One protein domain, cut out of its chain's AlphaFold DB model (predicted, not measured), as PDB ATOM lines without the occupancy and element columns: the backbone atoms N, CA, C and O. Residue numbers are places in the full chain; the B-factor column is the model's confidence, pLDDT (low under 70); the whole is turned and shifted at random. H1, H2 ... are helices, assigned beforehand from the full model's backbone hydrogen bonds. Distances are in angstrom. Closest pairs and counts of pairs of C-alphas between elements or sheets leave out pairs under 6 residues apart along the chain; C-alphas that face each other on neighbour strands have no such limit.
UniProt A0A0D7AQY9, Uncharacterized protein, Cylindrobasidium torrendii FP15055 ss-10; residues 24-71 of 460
ATOM      1  N   GLU A  24     -38.135  -3.908  56.469       76.62
ATOM      2  CA  GLU A  24     -39.371  -3.743  55.702       76.62
ATOM      3  C   GLU A  24     -39.159  -2.925  54.418       76.62
ATOM      4  O   GLU A  24     -39.645  -3.309  53.355       76.62
ATOM      5  N   ALA A  25     -38.369  -1.848  54.471       74.75
ATOM      6  CA  ALA A  25     -38.018  -1.058  53.290       74.75
ATOM      7  C   ALA A  25     -37.215  -1.881  52.271       74.75
ATOM      8  O   ALA A  25     -37.494  -1.832  51.071       74.75
ATOM      9  N   ALA A  26     -36.278  -2.705  52.752       76.38
ATOM     10  CA  ALA A  26     -35.534  -3.634  51.908       76.38
ATOM     11  C   ALA A  26     -36.449  -4.687  51.254       76.38
ATOM     12  O   ALA A  26     -36.273  -5.007  50.080       76.38
ATOM     13  N   ALA A  27     -37.453  -5.195  51.976       80.50
ATOM     14  CA  ALA A  27     -38.435  -6.126  51.421       80.50
ATOM     15  C   ALA A  27     -39.314  -5.469  50.341       80.50
ATOM     16  O   ALA A  27     -39.518  -6.056  49.280       80.50
ATOM     17  N   ARG A  28     -39.775  -4.231  50.564       80.12
ATOM     18  CA  ARG A  28     -40.557  -3.465  49.575       80.12
ATOM     19  C   ARG A  28     -39.742  -3.136  48.326       80.12
ATOM     20  O   ARG A  28     -40.263  -3.245  47.223       80.12
ATOM     21  N   ARG A  29     -38.459  -2.793  48.486       84.00
ATOM     22  CA  ARG A  29     -37.536  -2.602  47.359       84.00
ATOM     23  C   ARG A  29     -37.423  -3.871  46.518       84.00
ATOM     24  O   ARG A  29     -37.618  -3.806  45.311       84.00
ATOM     25  N   ARG A  30     -37.195  -5.023  47.160       83.19
ATOM     26  CA  ARG A  30     -37.122  -6.323  46.470       83.19
ATOM     27  C   ARG A  30     -38.419  -6.668  45.742       83.19
ATOM     28  O   ARG A  30     -38.359  -7.215  44.652       83.19
ATOM     29  N   LEU A  31     -39.579  -6.332  46.314       83.62
ATOM     30  CA  LEU A  31     -40.875  -6.538  45.663       83.62
ATOM     31  C   LEU A  31     -41.005  -5.706  44.380       83.62
ATOM     32  O   LEU A  31     -41.439  -6.222  43.355       83.62
ATOM     33  N   VAL A  32     -40.610  -4.431  44.431       82.81
ATOM     34  CA  VAL A  32     -40.636  -3.540  43.264       82.81
ATOM     35  C   VAL A  32     -39.639  -4.009  42.203       82.81
ATOM     36  O   VAL A  32     -40.010  -4.122  41.040       82.81
ATOM     37  N   GLU A  33     -38.408  -4.351  42.594       82.88
ATOM     38  CA  GLU A  33     -37.395  -4.910  41.687       82.88
ATOM     39  C   GLU A  33     -37.878  -6.217  41.034       82.88
ATOM     40  O   GLU A  33     -37.718  -6.391  39.827       82.88
ATOM     41  N   ALA A  34     -38.540  -7.095  41.796       83.75
ATOM     42  CA  ALA A  34     -39.122  -8.327  41.271       83.75
ATOM     43  C   ALA A  34     -40.241  -8.064  40.256       83.75
ATOM     44  O   ALA A  34     -40.230  -8.649  39.179       83.75
ATOM     45  N   ALA A  35     -41.166  -7.150  40.566       84.00
ATOM     46  CA  ALA A  35     -42.262  -6.789  39.668       84.00
ATOM     47  C   ALA A  35     -41.759  -6.154  38.360       84.00
ATOM     48  O   ALA A  35     -42.266  -6.474  37.288       84.00
ATOM     49  N   PHE A  36     -40.739  -5.291  38.426       82.19
ATOM     50  CA  PHE A  36     -40.112  -4.729  37.226       82.19
ATOM     51  C   PHE A  36     -39.371  -5.787  36.409       82.19
ATOM     52  O   PHE A  36     -39.438  -5.749  35.183       82.19
ATOM     53  N   GLY A  37     -38.683  -6.725  37.062       81.81
ATOM     54  CA  GLY A  37     -38.026  -7.833  36.373       81.81
ATOM     55  C   GLY A  37     -39.022  -8.746  35.656       81.81
ATOM     56  O   GLY A  37     -38.811  -9.075  34.495       81.81
ATOM     57  N   ASP A  38     -40.133  -9.084  36.308       80.06
ATOM     58  CA  ASP A  38     -41.194  -9.917  35.727       80.06
ATOM     59  C   ASP A  38     -41.893  -9.209  34.555       80.06
ATOM     60  O   ASP A  38     -42.090  -9.786  33.485       80.06
ATOM     61  N   PHE A  39     -42.166  -7.907  34.700       82.31
ATOM     62  CA  PHE A  39     -42.652  -7.065  33.606       82.31
ATOM     63  C   PHE A  39     -41.661  -7.050  32.433       82.31
ATOM     64  O   PHE A  39     -42.050  -7.293  31.297       82.31
ATOM     65  N   ALA A  40     -40.367  -6.835  32.683       75.44
ATOM     66  CA  ALA A  40     -39.358  -6.811  31.624       75.44
ATOM     67  C   ALA A  40     -39.255  -8.148  30.867       75.44
ATOM     68  O   ALA A  40     -39.053  -8.142  29.653       75.44
ATOM     69  N   LEU A  41     -39.437  -9.277  31.560       74.94
ATOM     70  CA  LEU A  41     -39.423 -10.612  30.955       74.94
ATOM     71  C   LEU A  41     -40.693 -10.923  30.150       74.94
ATOM     72  O   LEU A  41     -40.622 -11.672  29.179       74.94
ATOM     73  N   THR A  42     -41.838 -10.351  30.530       79.19
ATOM     74  CA  THR A  42     -43.146 -10.638  29.914       79.19
ATOM     75  C   THR A  42     -43.555  -9.642  28.831       79.19
ATOM     76  O   THR A  42     -44.336  -9.988  27.948       79.19
ATOM     77  N   CYS A  43     -43.024  -8.417  28.854       75.88
ATOM     78  CA  CYS A  43     -43.462  -7.343  27.955       75.88
ATOM     79  C   CYS A  43     -42.896  -7.415  26.542       75.88
ATOM     80  O   CYS A  43     -43.364  -6.699  25.661       75.88
ATOM     81  N   PHE A  44     -41.913  -8.277  26.312       79.88
ATOM     82  CA  PHE A  44     -41.375  -8.525  24.985       79.88
ATOM     83  C   PHE A  44     -41.515 -10.004  24.678       79.88
ATOM     84  O   PHE A  44     -41.080 -10.843  25.469       79.88
ATOM     85  N   ASN A  45     -42.093 -10.330  23.523       81.75
ATOM     86  CA  ASN A  45     -42.057 -11.702  23.036       81.75
ATOM     87  C   ASN A  45     -40.585 -12.111  22.785       81.75
ATOM     88  O   ASN A  45     -39.709 -11.268  22.571       81.75
ATOM     89  N   ALA A  46     -40.290 -13.413  22.819       78.62
ATOM     90  CA  ALA A  46     -38.911 -13.908  22.715       78.62
ATOM     91  C   ALA A  46     -38.197 -13.467  21.419       78.62
ATOM     92  O   ALA A  46     -36.977 -13.304  21.402       78.62
ATOM     93  N   ARG A  47     -38.958 -13.234  20.342       81.00
ATOM     94  CA  ARG A  47     -38.440 -12.762  19.053       81.00
ATOM     95  C   ARG A  47     -37.969 -11.308  19.136       81.00
ATOM     96  O   ARG A  47     -36.878 -10.998  18.664       81.00
ATOM     97  N   ASP A  48     -38.745 -10.446  19.780       79.75
ATOM     98  CA  ASP A  48     -38.414  -9.036  19.981       79.75
ATOM     99  C   ASP A  48     -37.218  -8.884  20.920       79.75
ATOM    100  O   ASP A  48     -36.339  -8.061  20.660       79.75
ATOM    101  N   GLN A  49     -37.129  -9.722  21.959       77.75
ATOM    102  CA  GLN A  49     -35.948  -9.778  22.825       77.75
ATOM    103  C   GLN A  49     -34.693 -10.144  22.022       77.75
ATOM    104  O   GLN A  49     -33.702  -9.422  22.086       77.75
ATOM    105  N   ALA A  50     -34.756 -11.198  21.200       79.25
ATOM    106  CA  ALA A  50     -33.633 -11.621  20.362       79.25
ATOM    107  C   ALA A  50     -33.206 -10.547  19.346       79.25
ATOM    108  O   ALA A  50     -32.013 -10.353  19.141       79.25
ATOM    109  N   SER A  51     -34.155  -9.807  18.761       81.50
ATOM    110  CA  SER A  51     -33.858  -8.729  17.801       81.50
ATOM    111  C   SER A  51     -33.150  -7.516  18.418       81.50
ATOM    112  O   SER A  51     -32.500  -6.750  17.709       81.50
ATOM    113  N   ARG A  52     -33.291  -7.330  19.736       76.62
ATOM    114  CA  ARG A  52     -32.706  -6.212  20.490       76.62
ATOM    115  C   ARG A  52     -31.415  -6.591  21.208       76.62
ATOM    116  O   ARG A  52     -30.696  -5.703  21.664       76.62
ATOM    117  N   CYS A  53     -31.127  -7.882  21.341       77.69
ATOM    118  CA  CYS A  53     -29.850  -8.348  21.854       77.69
ATOM    119  C   CYS A  53     -28.746  -8.102  20.822       77.69
ATOM    120  O   CYS A  53     -28.961  -8.194  19.616       77.69
ATOM    121  N   HIS A  54     -27.551  -7.772  21.310       77.31
ATOM    122  CA  HIS A  54     -26.375  -7.637  20.458       77.31
ATOM    123  C   HIS A  54     -26.135  -8.960  19.704       77.31
ATOM    124  O   HIS A  54     -26.266 -10.011  20.332       77.31
ATOM    125  N   PRO A  55     -25.761  -8.947  18.410       79.25
ATOM    126  CA  PRO A  55     -25.596 -10.173  17.614       79.25
ATOM    127  C   PRO A  55     -24.593 -11.171  18.219       79.25
ATOM    128  O   PRO A  55     -24.753 -12.377  18.058       79.25
ATOM    129  N   ASP A  56     -23.621 -10.675  18.985       84.00
ATOM    130  CA  ASP A  56     -22.615 -11.498  19.676       84.00
ATOM    131  C   ASP A  56     -23.042 -11.978  21.077       84.00
ATOM    132  O   ASP A  56     -22.270 -12.636  21.776       84.00
ATOM    133  N   MET A  57     -24.252 -11.639  21.530       73.00
ATOM    134  CA  MET A  57     -24.779 -12.027  22.836       73.00
ATOM    135  C   MET A  57     -26.052 -12.853  22.674       73.00
ATOM    136  O   MET A  57     -27.079 -12.372  22.202       73.00
ATOM    137  N   THR A  58     -26.017 -14.098  23.148       78.31
ATOM    138  CA  THR A  58     -27.230 -14.906  23.295       78.31
ATOM    139  C   THR A  58     -28.216 -14.193  24.213       78.31
ATOM    140  O   THR A  58     -27.844 -13.798  25.323       78.31
ATOM    141  N   ALA A  59     -29.465 -14.047  23.761       71.62
ATOM    142  CA  ALA A  59     -30.533 -13.449  24.551       71.62
ATOM    143  C   ALA A  59     -30.598 -14.118  25.930       71.62
ATOM    144  O   ALA A  59     -30.694 -15.343  26.039       71.62
ATOM    145  N   CYS A  60     -30.478 -13.312  26.988       68.06
ATOM    146  CA  CYS A  60     -30.479 -13.807  28.356       68.06
ATOM    147  C   CYS A  60     -31.893 -14.279  28.708       68.06
ATOM    148  O   CYS A  60     -32.729 -13.494  29.140       68.06
ATOM    149  N   THR A  61     -32.156 -15.570  28.509       68.94
ATOM    150  CA  THR A  61     -33.409 -16.226  28.914       68.94
ATOM    151  C   THR A  61     -33.446 -16.515  30.412       68.94
ATOM    152  O   THR A  61     -34.503 -16.817  30.963       68.94
ATOM    153  N   ALA A  62     -32.296 -16.418  31.083       66.31
ATOM    154  CA  ALA A  62     -32.216 -16.529  32.524       66.31
ATOM    155  C   ALA A  62     -32.763 -15.246  33.176       66.31
ATOM    156  O   ALA A  62     -32.346 -14.146  32.797       66.31
ATOM    157  N   PRO A  63     -33.660 -15.363  34.172       61.41
ATOM    158  CA  PRO A  63     -34.093 -14.213  34.946       61.41
ATOM    159  C   PRO A  63     -32.865 -13.549  35.598       61.41
ATOM    160  O   PRO A  63     -31.968 -14.259  36.066       61.41
ATOM    161  N   PRO A  64     -32.793 -12.205  35.636       65.69
ATOM    162  CA  PRO A  64     -31.700 -11.489  36.279       65.69
ATOM    163  C   PRO A  64     -31.387 -12.035  37.674       65.69
ATOM    164  O   PRO A  64     -32.290 -12.405  38.419       65.69
ATOM    165  N   THR A  65     -30.115 -12.052  38.076       60.72
ATOM    166  CA  THR A  65     -29.680 -12.680  39.338       60.72
ATOM    167  C   THR A  65     -30.355 -12.107  40.588       60.72
ATOM    168  O   THR A  65     -30.510 -12.817  41.579       60.72
ATOM    169  N   PHE A  66     -30.830 -10.859  40.544       64.56
ATOM    170  CA  PHE A  66     -31.614 -10.262  41.628       64.56
ATOM    171  C   PHE A  66     -33.035 -10.850  41.765       64.56
ATOM    172  O   PHE A  66     -33.631 -10.739  42.833       64.56
ATOM    173  N   LEU A  67     -33.553 -11.534  40.737       58.78
ATOM    174  CA  LEU A  67     -34.798 -12.312  40.784       58.78
ATOM    175  C   LEU A  67     -34.608 -13.720  41.370       58.78
ATOM    176  O   LEU A  67     -35.584 -14.336  41.793       58.78
ATOM    177  N   LEU A  68     -33.370 -14.226  41.463       60.56
ATOM    178  CA  LEU A  68     -33.078 -15.547  42.048       60.56
ATOM    179  C   LEU A  68     -33.298 -15.588  43.571       60.56
ATOM    180  O   LEU A  68     -33.336 -16.660  44.171       60.56
ATOM    181  N   HIS A  69     -33.455 -14.434  44.221       55.88
ATOM    182  CA  HIS A  69     -33.748 -14.324  45.651       55.88
ATOM    183  C   HIS A  69     -35.241 -14.128  45.923       55.88
ATOM    184  O   HIS A  69     -35.647 -13.235  46.669       55.88
ATOM    185  N   ARG A  70     -36.070 -14.997  45.343       59.00
ATOM    186  CA  ARG A  70     -37.471 -15.138  45.746       59.00
ATOM    187  C   ARG A  70     -37.536 -15.980  47.032       59.00
ATOM    188  O   ARG A  70     -37.055 -17.112  47.030       59.00
ATOM    189  N   PRO A  71     -38.096 -15.486  48.150       48.91
ATOM    190  CA  PRO A  71     -38.361 -16.336  49.305       48.91
ATOM    191  C   PRO A  71     -39.383 -17.417  48.924       48.91
ATOM    192  O   PRO A  71     -40.484 -17.095  48.479       48.91
TER     193      PRO A  71
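What this domain is: This is residues 24 to 71 of the 460 residues of an uncharacterized protein of Cylindrobasidium torrendii FP15055 ss-10 (UniProt A0A0D7AQY9). One long helix, H1, makes one side of a loose rod; the short helix H2 follows at its far end, and the long tail without named elements, residues 53 to 71, turns round and folds back along H1 toward its start. The printed part has 48 residues with two named helices, H1 then H2, and no named strand; the class is all helix. The whole is loose, with a radius of gyration of the C-alphas of 12.9 A, and spans 41 by 18 by 14 A.

How they stand to each other: H1, residues 24 to 42, is joined by a tight link of 3 residues to H2, residues 46 to 52. The two helices are apart. In H1 and H2 every O i to N i+4 pair is within hydrogen-bond range. Residues 24 to 29 of H1 stand free, and so do residues 52 to 57.

Where its parts are: H1 begins at C-alpha 24 (-39.371, -3.743, 55.702) and is 27.0 A long from first to last C-alpha. H2 measures 10.1 A and ends at C-alpha 52 (-32.706, -6.212, 20.490).

The domain as a whole: The two C-alphas farthest apart, of Glu 24 and Pro 55, are 41.0 A apart. The C-alphas of Glu 24 and Pro 71, the first and last printed, are 14.2 A apart. The printed part has no cut. Confidence is low, under 70, at residues 60 to 71.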